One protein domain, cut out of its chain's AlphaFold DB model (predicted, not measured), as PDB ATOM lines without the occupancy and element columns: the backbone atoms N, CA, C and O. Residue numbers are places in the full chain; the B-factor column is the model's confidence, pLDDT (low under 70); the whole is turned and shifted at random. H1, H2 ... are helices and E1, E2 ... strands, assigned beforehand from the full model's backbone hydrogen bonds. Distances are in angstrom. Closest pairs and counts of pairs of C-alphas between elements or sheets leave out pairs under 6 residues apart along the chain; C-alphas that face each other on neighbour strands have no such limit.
ATOM      1  N   ASN A  12      25.813  22.575  52.889       72.75
ATOM      2  CA  ASN A  12      25.216  21.989  51.684       72.75
ATOM      3  C   ASN A  12      25.725  20.557  51.450       72.75
ATOM      4  O   ASN A  12      24.962  19.678  51.053       72.75
ATOM      5  N   ARG A  13      27.002  20.285  51.755       69.88
ATOM      6  CA  ARG A  13      27.591  18.943  51.641       69.88
ATOM      7  C   ARG A  13      26.994  17.956  52.647       69.88
ATOM      8  O   ARG A  13      26.738  16.813  52.282       69.88
ATOM      9  N   ARG A  14      26.762  18.383  53.894       72.25
ATOM     10  CA  ARG A  14      26.135  17.542  54.930       72.25
ATOM     11  C   ARG A  14      24.695  17.190  54.575       72.25
ATOM     12  O   ARG A  14      24.355  16.013  54.599       72.25
ATOM     13  N   GLN A  15      23.902  18.175  54.151       75.62
ATOM     14  CA  GLN A  15      22.515  17.943  53.732       75.62
ATOM     15  C   GLN A  15      22.420  16.974  52.547       75.62
ATOM     16  O   GLN A  15      21.526  16.133  52.503       75.62
ATOM     17  N   LEU A  16      23.347  17.063  51.590       75.75
ATOM     18  CA  LEU A  16      23.346  16.198  50.409       75.75
ATOM     19  C   LEU A  16      23.707  14.744  50.758       75.75
ATOM     20  O   LEU A  16      23.085  13.818  50.243       75.75
ATOM     21  N   VAL A  17      24.653  14.537  51.682       79.25
ATOM     22  CA  VAL A  17      24.997  13.203  52.211       79.25
ATOM     23  C   VAL A  17      23.848  12.614  53.033       79.25
ATOM     24  O   VAL A  17      23.536  11.437  52.881       79.25
ATOM     25  N   GLU A  18      23.197  13.419  53.872       78.19
ATOM     26  CA  GLU A  18      22.069  12.982  54.701       78.19
ATOM     27  C   GLU A  18      20.846  12.597  53.858       78.19
ATOM     28  O   GLU A  18      20.225  11.562  54.109       78.19
ATOM     29  N   ARG A  19      20.547  13.362  52.797       71.69
ATOM     30  CA  ARG A  19      19.511  13.003  51.814       71.69
ATOM     31  C   ARG A  19      19.838  11.696  51.105       71.69
ATOM     32  O   ARG A  19      19.013  10.791  51.128       71.69
ATOM     33  N   ALA A  20      21.048  11.557  50.560       71.44
ATOM     34  CA  ALA A  20      21.462  10.332  49.875       71.44
ATOM     35  C   ALA A  20      21.417   9.099  50.799       71.44
ATOM     36  O   ALA A  20      21.011   8.012  50.383       71.44
ATOM     37  N   TYR A  21      21.801   9.261  52.070       74.06
ATOM     38  CA  TYR A  21      21.703   8.202  53.073       74.06
ATOM     39  C   TYR A  21      20.242   7.846  53.385       74.06
ATOM     40  O   TYR A  21      19.889   6.667  53.375       74.06
ATOM     41  N   THR A  22      19.383   8.846  53.589       80.19
ATOM     42  CA  THR A  22      17.950   8.658  53.871       80.19
ATOM     43  C   THR A  22      17.228   7.993  52.701       80.19
ATOM     44  O   THR A  22      16.457   7.060  52.909       80.19
ATOM     45  N   GLU A  23      17.509   8.412  51.467       77.81
ATOM     46  CA  GLU A  23      16.979   7.792  50.248       77.81
ATOM     47  C   GLU A  23      17.435   6.333  50.125       77.81
ATOM     48  O   GLU A  23      16.621   5.446  49.860       77.81
ATOM     49  N   SER A  24      18.715   6.055  50.399       81.25
ATOM     50  CA  SER A  24      19.250   4.689  50.413       81.25
ATOM     51  C   SER A  24      18.591   3.820  51.487       81.25
ATOM     52  O   SER A  24      18.269   2.655  51.239       81.25
ATOM     53  N   GLU A  25      18.362   4.367  52.679       80.31
ATOM     54  CA  GLU A  25      17.711   3.650  53.770       80.31
ATOM     55  C   GLU A  25      16.224   3.410  53.485       80.31
ATOM     56  O   GLU A  25      15.737   2.297  53.693       80.31
ATOM     57  N   SER A  26      15.523   4.405  52.938       75.62
ATOM     58  CA  SER A  26      14.137   4.275  52.489       75.62
ATOM     59  C   SER A  26      14.011   3.166  51.450       75.62
ATOM     60  O   SER A  26      13.259   2.218  51.661       75.62
ATOM     61  N   ALA A  27      14.831   3.202  50.395       77.19
ATOM     62  CA  ALA A  27      14.828   2.182  49.350       77.19
ATOM     63  C   ALA A  27      15.113   0.773  49.904       77.19
ATOM     64  O   ALA A  27      14.477  -0.203  49.504       77.19
ATOM     65  N   ARG A  28      16.031   0.637  50.870       77.94
ATOM     66  CA  ARG A  28      16.287  -0.649  51.543       77.94
ATOM     67  C   ARG A  28      15.067  -1.146  52.313       77.94
ATOM     68  O   ARG A  28      14.744  -2.330  52.217       77.94
ATOM     69  N   ARG A  29      14.389  -0.274  53.066       77.94
ATOM     70  CA  ARG A  29      13.171  -0.637  53.810       77.94
ATOM     71  C   ARG A  29      12.059  -1.082  52.858       77.94
ATOM     72  O   ARG A  29      11.462  -2.129  53.104       77.94
ATOM     73  N   THR A  30      11.858  -0.355  51.759       76.62
ATOM     74  CA  THR A  30      10.944  -0.716  50.664       76.62
ATOM     75  C   THR A  30      11.234  -2.119  50.136       76.62
ATOM     76  O   THR A  30      10.364  -2.989  50.145       76.62
ATOM     77  N   ILE A  31      12.484  -2.391  49.748       76.94
ATOM     78  CA  ILE A  31      12.883  -3.690  49.186       76.94
ATOM     79  C   ILE A  31      12.637  -4.825  50.188       76.94
ATOM     80  O   ILE A  31      12.043  -5.843  49.834       76.94
ATOM     81  N   VAL A  32      13.045  -4.653  51.450       78.19
ATOM     82  CA  VAL A  32      12.821  -5.662  52.500       78.19
ATOM     83  C   VAL A  32      11.329  -5.934  52.692       78.19
ATOM     84  O   VAL A  32      10.927  -7.084  52.870       78.19
ATOM     85  N   ARG A  33      10.494  -4.894  52.628       76.69
ATOM     86  CA  ARG A  33       9.041  -5.018  52.746       76.69
ATOM     87  C   ARG A  33       8.425  -5.788  51.578       76.69
ATOM     88  O   ARG A  33       7.607  -6.680  51.813       76.69
ATOM     89  N   VAL A  34       8.831  -5.474  50.348       78.88
ATOM     90  CA  VAL A  34       8.392  -6.186  49.138       78.88
ATOM     91  C   VAL A  34       8.763  -7.664  49.233       78.88
ATOM     92  O   VAL A  34       7.910  -8.519  49.024       78.88
ATOM     93  N   ILE A  35      10.004  -7.977  49.614       82.31
ATOM     94  CA  ILE A  35      10.462  -9.368  49.750       82.31
ATOM     95  C   ILE A  35       9.613 -10.117  50.782       82.31
ATOM     96  O   ILE A  35       9.091 -11.184  50.483       82.31
ATOM     97  N   ARG A  36       9.400  -9.539  51.973       85.62
ATOM     98  CA  ARG A  36       8.566 -10.163  53.017       85.62
ATOM     99  C   ARG A  36       7.129 -10.391  52.564       85.62
ATOM    100  O   ARG A  36       6.549 -11.424  52.871       85.62
ATOM    101  N   THR A  37       6.571  -9.437  51.828       82.94
ATOM    102  CA  THR A  37       5.237  -9.562  51.238       82.94
ATOM    103  C   THR A  37       5.170 -10.744  50.282       82.94
ATOM    104  O   THR A  37       4.269 -11.571  50.392       82.94
ATOM    105  N   VAL A  38       6.115 -10.817  49.341       87.94
ATOM    106  CA  VAL A  38       6.167 -11.893  48.349       87.94
ATOM    107  C   VAL A  38       6.311 -13.240  49.047       87.94
ATOM    108  O   VAL A  38       5.614 -14.176  48.680       87.94
ATOM    109  N   ASP A  39       7.141 -13.328  50.083       88.25
ATOM    110  CA  ASP A  39       7.355 -14.550  50.864       88.25
ATOM    111  C   ASP A  39       6.091 -14.995  51.613       88.25
ATOM    112  O   ASP A  39       5.737 -16.177  51.623       88.25
ATOM    113  N   ALA A  40       5.383 -14.045  52.221       88.62
ATOM    114  CA  ALA A  40       4.160 -14.315  52.958       88.62
ATOM    115  C   ALA A  40       3.005 -14.708  52.020       88.62
ATOM    116  O   ALA A  40       2.306 -15.681  52.306       88.62
ATOM    117  N   LEU A  41       2.857 -14.037  50.869       89.06
ATOM    118  CA  LEU A  41       1.891 -14.419  49.832       89.06
ATOM    119  C   LEU A  41       2.236 -15.755  49.187       89.06
ATOM    120  O   LEU A  41       1.342 -16.554  48.934       89.06
ATOM    121  N   GLN A  42       3.518 -16.014  48.932       91.75
ATOM    122  CA  GLN A  42       3.984 -17.300  48.429       91.75
ATOM    123  C   GLN A  42       3.539 -18.427  49.363       91.75
ATOM    124  O   GLN A  42       2.976 -19.418  48.898       91.75
ATOM    125  N   SER A  43       3.787 -18.253  50.661       90.19
ATOM    126  CA  SER A  43       3.436 -19.234  51.686       90.19
ATOM    127  C   SER A  43       1.920 -19.412  51.774       90.19
ATOM    128  O   SER A  43       1.435 -20.530  51.652       90.19
ATOM    129  N   ALA A  44       1.173 -18.307  51.876       90.25
ATOM    130  CA  ALA A  44      -0.285 -18.314  51.975       90.25
ATOM    131  C   ALA A  44      -0.946 -18.972  50.755       90.25
ATOM    132  O   ALA A  44      -1.849 -19.792  50.879       90.25
ATOM    133  N   LEU A  45      -0.471 -18.655  49.551       90.25
ATOM    134  CA  LEU A  45      -0.989 -19.221  48.311       90.25
ATOM    135  C   LEU A  45      -0.405 -20.606  48.001       90.25
ATOM    136  O   LEU A  45      -0.777 -21.179  46.979       90.25
ATOM    137  N   GLY A  46       0.503 -21.157  48.811       89.50
ATOM    138  CA  GLY A  46       1.141 -22.453  48.552       89.50
ATOM    139  C   GLY A  46       1.856 -22.519  47.194       89.50
ATOM    140  O   GLY A  46       1.780 -23.532  46.501       89.50
ATOM    141  N   VAL A  47       2.485 -21.421  46.766       89.25
ATOM    142  CA  VAL A  47       3.162 -21.319  45.462       89.25
ATOM    143  C   VAL A  47       4.641 -21.668  45.623       89.25
ATOM    144  O   VAL A  47       5.348 -21.083  46.433       89.25
ATOM    145  N   SER A  48       5.170 -22.594  44.826       85.50
ATOM    146  CA  SER A  48       6.554 -23.065  45.020       85.50
ATOM    147  C   SER A  48       7.629 -22.036  44.641       85.50
ATOM    148  O   SER A  48       8.732 -22.079  45.180       85.50
ATOM    149  N   GLN A  49       7.337 -21.117  43.715       88.44
ATOM    150  CA  GLN A  49       8.322 -20.185  43.152       88.44
ATOM    151  C   GLN A  49       7.950 -18.718  43.415       88.44
ATOM    152  O   GLN A  49       6.960 -18.218  42.882       88.44
ATOM    153  N   LYS A  50       8.803 -17.991  44.154       87.12
ATOM    154  CA  LYS A  50       8.648 -16.545  44.435       87.12
ATOM    155  C   LYS A  50       8.518 -15.688  43.179       87.12
ATOM    156  O   LYS A  50       7.731 -14.748  43.160       87.12
ATOM    157  N   ALA A  51       9.264 -16.026  42.126       89.19
ATOM    158  CA  ALA A  51       9.238 -15.291  40.861       89.19
ATOM    159  C   ALA A  51       7.828 -15.246  40.246       89.19
ATOM    160  O   ALA A  51       7.427 -14.225  39.698       89.19
ATOM    161  N   VAL A  52       7.047 -16.317  40.404       92.44
ATOM    162  CA  VAL A  52       5.675 -16.391  39.889       92.44
ATOM    163  C   VAL A  52       4.744 -15.458  40.675       92.44
ATOM    164  O   VAL A  52       3.918 -14.767  40.083       92.44
ATOM    165  N   VAL A  53       4.914 -15.377  41.999       91.62
ATOM    166  CA  VAL A  53       4.177 -14.426  42.852       91.62
ATOM    167  C   VAL A  53       4.547 -12.985  42.501       91.62
ATOM    168  O   VAL A  53       3.669 -12.131  42.415       91.62
ATOM    169  N   TYR A  54       5.829 -12.714  42.241       90.25
ATOM    170  CA  TYR A  54       6.276 -11.394  41.798       90.25
ATOM    171  C   TYR A  54       5.634 -10.992  40.465       90.25
ATOM    172  O   TYR A  54       5.072  -9.904  40.369       90.25
ATOM    173  N   GLU A  55       5.649 -11.873  39.460       91.12
ATOM    174  CA  GLU A  55       5.001 -11.604  38.171       91.12
ATOM    175  C   GLU A  55       3.495 -11.396  38.313       91.12
ATOM    176  O   GLU A  55       2.951 -10.484  37.698       91.12
ATOM    177  N   PHE A  56       2.831 -12.185  39.162       93.94
ATOM    178  CA  PHE A  56       1.422 -11.986  39.484       93.94
ATOM    179  C   PHE A  56       1.160 -10.584  40.049       93.94
ATOM    180  O   PHE A  56       0.330  -9.866  39.503       93.94
ATOM    181  N   LEU A  57       1.886 -10.169  41.090       91.56
ATOM    182  CA  LEU A  57       1.697  -8.855  41.716       91.56
ATOM    183  C   LEU A  57       2.031  -7.699  40.770       91.56
ATOM    184  O   LEU A  57       1.343  -6.681  40.776       91.56
ATOM    185  N   ARG A  58       3.065  -7.858  39.939       89.12
ATOM    186  CA  ARG A  58       3.550  -6.824  39.015       89.12
ATOM    187  C   ARG A  58       2.513  -6.423  37.965       89.12
ATOM    188  O   ARG A  58       2.544  -5.287  37.498       89.12
ATOM    189  N   VAL A  59       1.637  -7.343  37.562       92.19
ATOM    190  CA  VAL A  59       0.648  -7.105  36.496       92.19
ATOM    191  C   VAL A  59      -0.731  -6.691  37.017       92.19
ATOM    192  O   VAL A  59      -1.602  -6.365  36.210       92.19
ATOM    193  N   LEU A  60      -0.953  -6.704  38.336       92.12
ATOM    194  CA  LEU A  60      -2.206  -6.232  38.920       92.12
ATOM    195  C   LEU A  60      -2.299  -4.704  38.862       92.12
ATOM    196  O   LEU A  60      -1.328  -3.990  39.112       92.12
ATOM    197  N   ASP A  61      -3.501  -4.209  38.567       92.06
ATOM    198  CA  ASP A  61      -3.828  -2.800  38.764       92.06
ATOM    199  C   ASP A  61      -4.060  -2.489  40.254       92.06
ATOM    200  O   ASP A  61      -4.240  -3.387  41.081       92.06
ATOM    201  N   ASP A  62      -4.068  -1.201  40.602       91.62
ATOM    202  CA  ASP A  62      -4.164  -0.759  42.000       91.62
ATOM    203  C   ASP A  62      -5.453  -1.232  42.683       91.62
ATOM    204  O   ASP A  62      -5.452  -1.551  43.870       91.62
ATOM    205  N   ARG A  63      -6.553  -1.342  41.927       95.62
ATOM    206  CA  ARG A  63      -7.835  -1.833  42.450       95.62
ATOM    207  C   ARG A  63      -7.778  -3.328  42.754       95.62
ATOM    208  O   ARG A  63      -8.239  -3.753  43.808       95.62
ATOM    209  N   SER A  64      -7.199  -4.122  41.859       96.12
ATOM    210  CA  SER A  64      -7.035  -5.566  42.044       96.12
ATOM    211  C   SER A  64      -6.074  -5.872  43.192       96.12
ATOM    212  O   SER A  64      -6.323  -6.798  43.962       96.12
ATOM    213  N   LEU A  65      -5.007  -5.076  43.334       94.56
ATOM    214  CA  LEU A  65      -4.067  -5.185  44.448       94.56
ATOM    215  C   LEU A  65      -4.744  -4.860  45.786       94.56
ATOM    216  O   LEU A  65      -4.595  -5.631  46.729       94.56
ATOM    217  N   ALA A  66      -5.537  -3.786  45.848       94.56
ATOM    218  CA  ALA A  66      -6.281  -3.419  47.052       94.56
ATOM    219  C   ALA A  66      -7.268  -4.516  47.483       94.56
ATOM    220  O   ALA A  66      -7.355  -4.845  48.663       94.56
ATOM    221  N   VAL A  67      -7.980  -5.122  46.527       96.25
ATOM    222  CA  VAL A  67      -8.892  -6.247  46.789       96.25
ATOM    223  C   VAL A  67      -8.138  -7.466  47.330       96.25
ATOM    224  O   VAL A  67      -8.562  -8.053  48.322       96.25
ATOM    225  N   LEU A  68      -7.022  -7.844  46.694       95.19
ATOM    226  CA  LEU A  68      -6.187  -8.959  47.146       95.19
ATOM    227  C   LEU A  68      -5.694  -8.734  48.578       95.19
ATOM    228  O   LEU A  68      -5.810  -9.626  49.410       95.19
ATOM    229  N   GLU A  69      -5.155  -7.548  48.849       90.88
ATOM    230  CA  GLU A  69      -4.659  -7.155  50.165       90.88
ATOM    231  C   GLU A  69      -5.762  -7.247  51.221       90.88
ATOM    232  O   GLU A  69      -5.585  -7.898  52.251       90.88
ATOM    233  N   TYR A  70      -6.924  -6.656  50.942       93.44
ATOM    234  CA  TYR A  70      -8.040  -6.646  51.876       93.44
ATOM    235  C   TYR A  70      -8.511  -8.061  52.222       93.44
ATOM    236  O   TYR A  70      -8.606  -8.403  53.399       93.44
ATOM    237  N   CYS A  71      -8.764  -8.901  51.218       93.31
ATOM    238  CA  CYS A  71      -9.228 -10.267  51.454       93.31
ATOM    239  C   CYS A  71      -8.145 -11.158  52.068       93.31
ATOM    240  O   CYS A  71      -8.474 -12.068  52.819       93.31
ATOM    241  N   TRP A  72      -6.862 -10.916  51.796       90.88
ATOM    242  CA  TRP A  72      -5.796 -11.674  52.452       90.88
ATOM    243  C   TRP A  72      -5.736 -11.383  53.960       90.88
ATOM    244  O   TRP A  72      -5.541 -12.304  54.749       90.88
ATOM    245  N   HIS A  73      -5.971 -10.135  54.377       87.00
ATOM    246  CA  HIS A  73      -5.986  -9.759  55.795       87.00
ATOM    247  C   HIS A  73      -7.280 -10.126  56.532       87.00
ATOM    248  O   HIS A  73      -7.231 -10.463  57.716       87.00
ATOM    249  N   ASN A  74      -8.424 -10.046  55.850       89.31
ATOM    250  CA  ASN A  74      -9.746 -10.252  56.453       89.31
ATOM    251  C   ASN A  74     -10.340 -11.642  56.172       89.31
ATOM    252  O   ASN A  74     -11.429 -11.932  56.647       89.31
ATOM    253  N   GLU A  75      -9.637 -12.498  55.422       90.50
ATOM    254  CA  GLU A  75     -10.077 -13.801  54.878       90.50
ATOM    255  C   GLU A  75     -11.191 -13.716  53.838       90.50
ATOM    256  O   GLU A  75     -11.174 -14.444  52.843       90.50
ATOM    257  N   HIS A  76     -12.159 -12.832  54.051       94.50
ATOM    258  CA  HIS A  76     -13.326 -12.674  53.206       94.50
ATOM    259  C   HIS A  76     -13.779 -11.214  53.125       94.50
ATOM    260  O   HIS A  76     -13.255 -10.339  53.816       94.50
ATOM    261  N   ALA A  77     -14.662 -10.943  52.168       96.12
ATOM    262  CA  ALA A  77     -15.313  -9.653  52.005       96.12
ATOM    263  C   ALA A  77     -16.617  -9.790  51.214       96.12
ATOM    264  O   ALA A  77     -16.692 -10.486  50.188       96.12
ATOM    265  N   SER A  78     -17.622  -9.013  51.600       97.06
ATOM    266  CA  SER A  78     -18.816  -8.813  50.791       97.06
ATOM    267  C   SER A  78     -18.509  -7.963  49.552       97.06
ATOM    268  O   SER A  78     -17.595  -7.135  49.525       97.06
ATOM    269  N   VAL A  79     -19.326  -8.101  48.501       97.38
ATOM    270  CA  VAL A  79     -19.184  -7.256  47.297       97.38
ATOM    271  C   VAL A  79     -19.310  -5.769  47.642       97.38
ATOM    272  O   VAL A  79     -18.594  -4.959  47.069       97.38
ATOM    273  N   ARG A  80     -20.156  -5.405  48.614       97.25
ATOM    274  CA  ARG A  80     -20.359  -4.008  49.029       97.25
ATOM    275  C   ARG A  80     -19.132  -3.403  49.705       97.25
ATOM    276  O   ARG A  80     -18.812  -2.240  49.450       97.25
ATOM    277  N   GLU A  81     -18.449  -4.173  50.548       97.12
ATOM    278  CA  GLU A  81     -17.185  -3.752  51.159       97.12
ATOM    279  C   GLU A  81     -16.126  -3.532  50.087       97.12
ATOM    280  O   GLU A  81     -15.499  -2.475  50.059       97.12
ATOM    281  N   LEU A  82     -16.006  -4.464  49.137       97.94
ATOM    282  CA  LEU A  82     -15.073  -4.327  48.021       97.94
ATOM    283  C   LEU A  82     -15.416  -3.137  47.109       97.94
ATOM    284  O   LEU A  82     -14.509  -2.418  46.698       97.94
ATOM    285  N   THR A  83     -16.700  -2.878  46.834       98.12
ATOM    286  CA  THR A  83     -17.159  -1.705  46.065       98.12
ATOM    287  C   THR A  83     -16.730  -0.408  46.740       98.12
ATOM    288  O   THR A  83     -16.199   0.489  46.082       98.12
ATOM    289  N   THR A  84     -16.904  -0.334  48.060       97.69
ATOM    290  CA  THR A  84     -16.501   0.823  48.866       97.69
ATOM    291  C   THR A  84     -14.979   0.971  48.886       97.69
ATOM    292  O   THR A  84     -14.471   2.067  48.665       97.69
ATOM    293  N   LEU A  85     -14.251  -0.133  49.079       97.00
ATOM    294  CA  LEU A  85     -12.790  -0.183  49.125       97.00
ATOM    295  C   LEU A  85     -12.143   0.387  47.857       97.00
ATOM    296  O   LEU A  85     -11.196   1.165  47.949       97.00
ATOM    297  N   ILE A  86     -12.636   0.003  46.677       95.81
ATOM    298  CA  ILE A  86     -12.033   0.407  45.395       95.81
ATOM    299  C   ILE A  86     -12.668   1.660  44.778       95.81
ATOM    300  O   ILE A  86     -12.282   2.060  43.672       95.81
ATOM    301  N   GLY A  87     -13.655   2.255  45.455       96.25
ATOM    302  CA  GLY A  87     -14.415   3.401  44.954       96.25
ATOM    303  C   GLY A  87     -15.131   3.111  43.632       96.25
ATOM    304  O   GLY A  87     -15.129   3.955  42.736       96.25
ATOM    305  N   ALA A  88     -15.672   1.900  43.470       96.88
ATOM    306  CA  ALA A  88     -16.440   1.532  42.286       96.88
ATOM    307  C   ALA A  88     -17.841   2.154  42.333       96.88
ATOM    308  O   ALA A  88     -18.443   2.302  43.396       96.88
ATOM    309  N   ALA A  89     -18.383   2.494  41.164       95.75
ATOM    310  CA  ALA A  89     -19.719   3.073  41.065       95.75
ATOM    311  C   ALA A  89     -20.822   2.025  41.280       95.75
ATOM    312  O   ALA A  89     -21.943   2.369  41.656       95.75
ATOM    313  N   THR A  90     -20.527   0.748  41.006       97.19
ATOM    314  CA  THR A  90     -21.497  -0.350  41.093       97.19
ATOM    315  C   THR A  90     -20.847  -1.655  41.543       97.19
ATOM    316  O   THR A  90     -19.675  -1.907  41.268       97.19
ATOM    317  N   ASP A  91     -21.654  -2.545  42.119       97.19
ATOM    318  CA  ASP A  91     -21.238  -3.912  42.453       97.19
ATOM    319  C   ASP A  91     -20.758  -4.699  41.223       97.19
ATOM    320  O   ASP A  91     -19.861  -5.531  41.325       97.19
ATOM    321  N   MET A  92     -21.304  -4.420  40.034       97.38
ATOM    322  CA  MET A  92     -20.862  -5.067  38.794       97.38
ATOM    323  C   MET A  92     -19.439  -4.671  38.404       97.38
ATOM    324  O   MET A  92     -18.668  -5.530  37.984       97.38
ATOM    325  N   GLU A  93     -19.065  -3.404  38.579       97.69
ATOM    326  CA  GLU A  93     -17.691  -2.948  38.343       97.69
ATOM    327  C   GLU A  93     -16.708  -3.650  39.293       97.69
ATOM    328  O   GLU A  93     -15.656  -4.130  38.863       97.69
ATOM    329  N   THR A  94     -17.087  -3.805  40.563       98.06
ATOM    330  CA  THR A  94     -16.329  -4.586  41.550       98.06
ATOM    331  C   THR A  94     -16.189  -6.045  41.135       98.06
ATOM    332  O   THR A  94     -15.092  -6.605  41.168       98.06
ATOM    333  N   LEU A  95     -17.277  -6.668  40.678       97.81
ATOM    334  CA  LEU A  95     -17.249  -8.043  40.184       97.81
ATOM    335  C   LEU A  95     -16.352  -8.196  38.951       97.81
ATOM    336  O   LEU A  95     -15.673  -9.215  38.845       97.81
ATOM    337  N   THR A  96     -16.290  -7.203  38.060       97.62
ATOM    338  CA  THR A  96     -15.330  -7.177  36.946       97.62
ATOM    339  C   THR A  96     -13.888  -7.145  37.458       97.62
ATOM    340  O   THR A  96     -13.064  -7.934  36.995       97.62
ATOM    341  N   VAL A  97     -13.570  -6.310  38.454       97.75
ATOM    342  CA  VAL A  97     -12.225  -6.278  39.065       97.75
ATOM    343  C   VAL A  97     -11.866  -7.638  39.668       97.75
ATOM    344  O   VAL A  97     -10.819  -8.199  39.345       97.75
ATOM    345  N   VAL A  98     -12.752  -8.224  40.475       97.94
ATOM    346  CA  VAL A  98     -12.493  -9.512  41.135       97.94
ATOM    347  C   VAL A  98     -12.381 -10.655  40.122       97.94
ATOM    348  O   VAL A  98     -11.417 -11.422  40.128       97.94
ATOM    349  N   ARG A  99     -13.378 -10.808  39.247       97.31
ATOM    350  CA  ARG A  99     -13.521 -12.001  38.400       97.31
ATOM    351  C   ARG A  99     -12.671 -11.928  37.148       97.31
ATOM    352  O   ARG A  99     -12.060 -12.931  36.798       97.31
ATOM    353  N   GLU A 100     -12.649 -10.780  36.482       95.75
ATOM    354  CA  GLU A 100     -12.096 -10.644  35.130       95.75
ATOM    355  C   GLU A 100     -10.682 -10.073  35.118       95.75
ATOM    356  O   GLU A 100      -9.950 -10.290  34.154       95.75
ATOM    357  N   ARG A 101     -10.272  -9.382  36.188       95.81
ATOM    358  CA  ARG A 101      -8.903  -8.875  36.334       95.81
ATOM    359  C   ARG A 101      -8.110  -9.722  37.308       95.81
ATOM    360  O   ARG A 101      -7.211 -10.443  36.878       95.81
ATOM    361  N   LEU A 102      -8.473  -9.711  38.587       97.19
ATOM    362  CA  LEU A 102      -7.716 -10.385  39.639       97.19
ATOM    363  C   LEU A 102      -7.667 -11.905  39.428       97.19
ATOM    364  O   LEU A 102      -6.592 -12.472  39.242       97.19
ATOM    365  N   ASN A 103      -8.823 -12.569  39.382       97.88
ATOM    366  CA  ASN A 103      -8.876 -14.026  39.260       97.88
ATOM    367  C   ASN A 103      -8.430 -14.549  37.892       97.88
ATOM    368  O   ASN A 103      -7.835 -15.623  37.828       97.88
ATOM    369  N   VAL A 104      -8.687 -13.827  36.798       97.75
ATOM    370  CA  VAL A 104      -8.154 -14.207  35.477       97.75
ATOM    371  C   VAL A 104      -6.634 -14.108  35.460       97.75
ATOM    372  O   VAL A 104      -5.980 -15.007  34.941       97.75
ATOM    373  N   THR A 105      -6.066 -13.049  36.038       97.06
ATOM    374  CA  THR A 105      -4.610 -12.905  36.149       97.06
ATOM    375  C   THR A 105      -4.031 -14.025  36.998       97.06
ATOM    376  O   THR A 105      -3.122 -14.710  36.544       97.06
ATOM    377  N   ALA A 106      -4.616 -14.281  38.169       96.31
ATOM    378  CA  ALA A 106      -4.199 -15.363  39.050       96.31
ATOM    379  C   ALA A 106      -4.265 -16.732  38.361       96.31
ATOM    380  O   ALA A 106      -3.326 -17.509  38.458       96.31
ATOM    381  N   ARG A 107      -5.312 -17.025  37.583       96.69
ATOM    382  CA  ARG A 107      -5.373 -18.274  36.806       96.69
ATOM    383  C   ARG A 107      -4.277 -18.361  35.749       96.69
ATOM    384  O   ARG A 107      -3.757 -19.440  35.516       96.69
ATOM    385  N   LYS A 108      -3.912 -17.247  35.111       96.50
ATOM    386  CA  LYS A 108      -2.846 -17.223  34.098       96.50
ATOM    387  C   LYS A 108      -1.451 -17.391  34.700       96.50
ATOM    388  O   LYS A 108      -0.589 -17.954  34.035       96.50
ATOM    389  N   THR A 109      -1.216 -16.876  35.905       94.81
ATOM    390  CA  THR A 109       0.115 -16.865  36.533       94.81
ATOM    391  C   THR A 109       0.298 -17.963  37.576       94.81
ATOM    392  O   THR A 109       1.349 -18.589  37.621       94.81
ATOM    393  N   LEU A 110      -0.715 -18.210  38.406       94.25
ATOM    394  CA  LEU A 110      -0.707 -19.135  39.546       94.25
ATOM    395  C   LEU A 110      -1.475 -20.439  39.285       94.25
ATOM    396  O   LEU A 110      -1.539 -21.277  40.180       94.25
ATOM    397  N   ASP A 111      -2.095 -20.587  38.109       94.12
ATOM    398  CA  ASP A 111      -2.951 -21.726  37.728       94.12
ATOM    399  C   ASP A 111      -4.207 -21.913  38.612       94.12
ATOM    400  O   ASP A 111      -4.899 -22.929  38.572       94.12
ATOM    401  N   LYS A 112      -4.556 -20.902  39.418       94.12
ATOM    402  CA  LYS A 112      -5.731 -20.920  40.302       94.12
ATOM    403  C   LYS A 112      -6.232 -19.510  40.626       94.12
ATOM    404  O   LYS A 112      -5.461 -18.559  40.532       94.12
ATOM    405  N   PRO A 113      -7.516 -19.331  40.987       96.44
ATOM    406  CA  PRO A 113      -8.001 -18.043  41.473       96.44
ATOM    407  C   PRO A 113      -7.430 -17.743  42.866       96.44
ATOM    408  O   PRO A 113      -7.181 -18.659  43.651       96.44
ATOM    409  N   VAL A 114      -7.275 -16.457  43.185       96.19
ATOM    410  CA  VAL A 114      -6.903 -16.004  44.538       96.19
ATOM    411  C   VAL A 114      -8.120 -15.688  45.399       96.19
ATOM    412  O   VAL A 114      -8.007 -15.737  46.617       96.19
ATOM    413  N   LEU A 115      -9.273 -15.401  44.776       97.19
ATOM    414  CA  LEU A 115     -10.552 -15.230  45.459       97.19
ATOM    415  C   LEU A 115     -11.613 -16.202  44.938       97.19
ATOM    416  O   LEU A 115     -11.762 -16.386  43.729       97.19
ATOM    417  N   GLU A 116     -12.424 -16.754  45.829       96.81
ATOM    418  CA  GLU A 116     -13.561 -17.607  45.491       96.81
ATOM    419  C   GLU A 116     -14.850 -17.083  46.119       96.81
ATOM    420  O   GLU A 116     -14.890 -16.717  47.287       96.81
ATOM    421  N   PHE A 117     -15.934 -17.066  45.347       97.00
ATOM    422  CA  PHE A 117     -17.240 -16.723  45.891       97.00
ATOM    423  C   PHE A 117     -17.848 -17.925  46.609       97.00
ATOM    424  O   PHE A 117     -18.131 -18.946  45.976       97.00
ATOM    425  N   LYS A 118     -18.137 -17.779  47.903       96.19
ATOM    426  CA  LYS A 118     -18.805 -18.809  48.697       96.19
ATOM    427  C   LYS A 118     -20.173 -18.321  49.152       96.19
ATOM    428  O   LYS A 118     -20.333 -17.257  49.742       96.19
ATOM    429  N   ARG A 119     -21.196 -19.145  48.901       95.69
ATOM    430  CA  ARG A 119     -22.567 -18.873  49.369       95.69
ATOM    431  C   ARG A 119     -22.694 -18.994  50.880       95.69
ATOM    432  O   ARG A 119     -23.521 -18.304  51.461       95.69
ATOM    433  N   ARG A 120     -21.913 -19.883  51.487       95.06
ATOM    434  CA  ARG A 120     -21.898 -20.143  52.922       95.06
ATOM    435  C   ARG A 120     -20.553 -20.745  53.293       95.06
ATOM    436  O   ARG A 120     -20.170 -21.738  52.682       95.06
ATOM    437  N   GLU A 121     -19.894 -20.167  54.280       95.31
ATOM    438  CA  GLU A 121     -18.639 -20.663  54.841       95.31
ATOM    439  C   GLU A 121     -18.525 -20.233  56.311       95.31
ATOM    440  O   GLU A 121     -19.259 -19.344  56.753       95.31
ATOM    441  N   ILE A 122     -17.669 -20.900  57.082       91.06
ATOM    442  CA  ILE A 122     -17.346 -20.503  58.456       91.06
ATOM    443  C   ILE A 122     -16.108 -19.608  58.434       91.06
ATOM    444  O   ILE A 122     -15.053 -20.016  57.956       91.06
ATOM    445  N   ASP A 123     -16.239 -18.404  58.985       88.81
ATOM    446  CA  ASP A 123     -15.106 -17.524  59.265       88.81
ATOM    447  C   ASP A 123     -14.226 -18.175  60.336       88.81
ATOM    448  O   ASP A 123     -14.690 -18.464  61.445       88.81
ATOM    449  N   SER A 124     -12.963 -18.432  60.001       84.94
ATOM    450  CA  SER A 124     -12.069 -19.186  60.875       84.94
ATOM    451  C   SER A 124     -11.624 -18.388  62.108       84.94
ATOM    452  O   SER A 124     -11.311 -18.980  63.143       84.94
ATOM    453  N   ARG A 125     -11.684 -17.051  62.045       83.44
ATOM    454  CA  ARG A 125     -11.328 -16.139  63.142       83.44
ATOM    455  C   ARG A 125     -12.455 -16.010  64.153       83.44
ATOM    456  O   ARG A 125     -12.199 -15.927  65.353       83.44
ATOM    457  N   THR A 126     -13.698 -15.944  63.678       87.56
ATOM    458  CA  THR A 126     -14.867 -15.675  64.535       87.56
ATOM    459  C   THR A 126     -15.714 -16.912  64.827       87.56
ATOM    460  O   THR A 126     -16.542 -16.884  65.738       87.56
ATOM    461  N   GLY A 127     -15.555 -17.988  64.053       89.19
ATOM    462  CA  GLY A 127     -16.411 -19.177  64.092       89.19
ATOM    463  C   GLY A 127     -17.830 -18.936  63.564       89.19
ATOM    464  O   GLY A 127     -18.684 -19.821  63.661       89.19
ATOM    465  N   SER A 128     -18.110 -17.747  63.024       91.94
ATOM    466  CA  SER A 128     -19.441 -17.369  62.552       91.94
ATOM    467  C   SER A 128     -19.696 -17.862  61.133       91.94
ATOM    468  O   SER A 128     -18.790 -17.956  60.307       91.94
ATOM    469  N   VAL A 129     -20.960 -18.156  60.830       94.19
ATOM    470  CA  VAL A 129     -21.380 -18.475  59.462       94.19
ATOM    471  C   VAL A 129     -21.528 -17.176  58.681       94.19
ATOM    472  O   VAL A 129     -22.362 -16.340  59.023       94.19
ATOM    473  N   VAL A 130     -20.770 -17.060  57.600       94.19
ATOM    474  CA  VAL A 130     -20.791 -15.933  56.668       94.19
ATOM    475  C   VAL A 130     -21.354 -16.413  55.332       94.19
ATOM    476  O   VAL A 130     -21.157 -17.563  54.923       94.19
ATOM    477  N   THR A 131     -22.121 -15.559  54.654       95.56
ATOM    478  CA  THR A 131     -22.849 -15.935  53.436       95.56
ATOM    479  C   THR A 131     -22.666 -14.930  52.313       95.56
ATOM    480  O   THR A 131     -22.775 -13.733  52.544       95.56
ATOM    481  N   PHE A 132     -22.535 -15.439  51.087       94.56
ATOM    482  CA  PHE A 132     -22.446 -14.663  49.845       94.56
ATOM    483  C   PHE A 132     -21.252 -13.700  49.787       94.56
ATOM    484  O   PHE A 132     -21.389 -12.549  49.373       94.56
ATOM    485  N   GLU A 133     -20.072 -14.203  50.139       97.19
ATOM    486  CA  GLU A 133     -18.842 -13.410  50.206       97.19
ATOM    487  C   GLU A 133     -17.729 -13.966  49.321       97.19
ATOM    488  O   GLU A 133     -17.787 -15.111  48.858       97.19
ATOM    489  N   TRP A 134     -16.729 -13.129  49.053       97.56
ATOM    490  CA  TRP A 134     -15.506 -13.479  48.340       97.56
ATOM    491  C   TRP A 134     -14.410 -13.820  49.337       97.56
ATOM    492  O   TRP A 134     -14.066 -12.994  50.167       97.56
ATOM    493  N   TRP A 135     -13.852 -15.019  49.221       96.19
ATOM    494  CA  TRP A 135     -12.899 -15.595  50.160       96.19
ATOM    495  C   TRP A 135     -11.528 -15.706  49.533       96.19
ATOM    496  O   TRP A 135     -11.409 -16.173  48.399       96.19
ATOM    497  N   PHE A 136     -10.499 -15.348  50.285       95.38
ATOM    498  CA  PHE A 136      -9.129 -15.660  49.932       95.38
ATOM    499  C   PHE A 136      -8.920 -17.176  49.892       95.38
ATOM    500  O   PHE A 136      -9.366 -17.906  50.774       95.38
ATOM    501  N   THR A 137      -8.290 -17.666  48.823       94.12
ATOM    502  CA  THR A 137      -8.096 -19.108  48.597       94.12
ATOM    503  C   THR A 137      -6.814 -19.648  49.222       94.12
ATOM    504  O   THR A 137      -6.609 -20.862  49.237       94.12
TER     505      THR A 137
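AT A GLANCE: This is residues 12 to 137 of the 157 residues of an uncharacterized protein of Natronococcus jeotgali DSM 18795 (UniProt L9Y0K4). One long helix, H1, sticks out with residues 12 to 33 as an arm from a compact head, where H2, H3 and H4 pack on H5 and the hairpin of E1 and E2 packs on H3. The printed part has 126 residues, mostly helix, in the order H1 H2 H3 H4 H5 E1 E2, the two strands antiparallel. The whole is loose, with a radius of gyration of the C-alphas of 18.0 A, and spans 62 by 35 by 30 A.

HOW THE PARTS SIT: H1, residues 12 to 44, touches H2, residues 50 to 59, with residues 38 to 42 alone; the closest C-alphas, Gln 42 and Lys 50, are 6.2 A apart. H5, residues 91 to 110, is the hub. It touches H2 with residues 105 to 110 alone, closest C-alphas Phe 56 and Thr 109 at 5.8 A. H3, residues 62 to 74, touches H5 about perpendicular at 85 degrees, closest C-alphas Ser 64 and Leu 102 at 5.4 A. H4, residues 79 to 85, touches H5 at 88 degrees, closest C-alphas Thr 83 and Thr 94 at 5.4 A. E1, residues 115 to 118, and E2, residues 133 to 136, form a hairpin, with N 116 and O 135 at 2.8 A. The closest C-alphas of H3 and E2, Cys 71 and Phe 136, are 5.6 A apart. Every O i to N i+4 pair is within hydrogen-bond range in H1, H2, H3 and H4, and 13 of 16 in H5.

IN THESE COORDINATES: H1 begins at C-alpha 12, (25.216, 21.989, 51.684), and is 47.7 A long; H3 is 18.2 A, H5 25.7 A. E2 ends at C-alpha 136, (-9.129, -15.660, 49.932).

THE WHOLE: C-alphas 12 and 120, the farthest apart, are 63.2 A apart. The printed part has no cut. The link E1 to E2 is long. Residue 13 is under 70 in pLDDT.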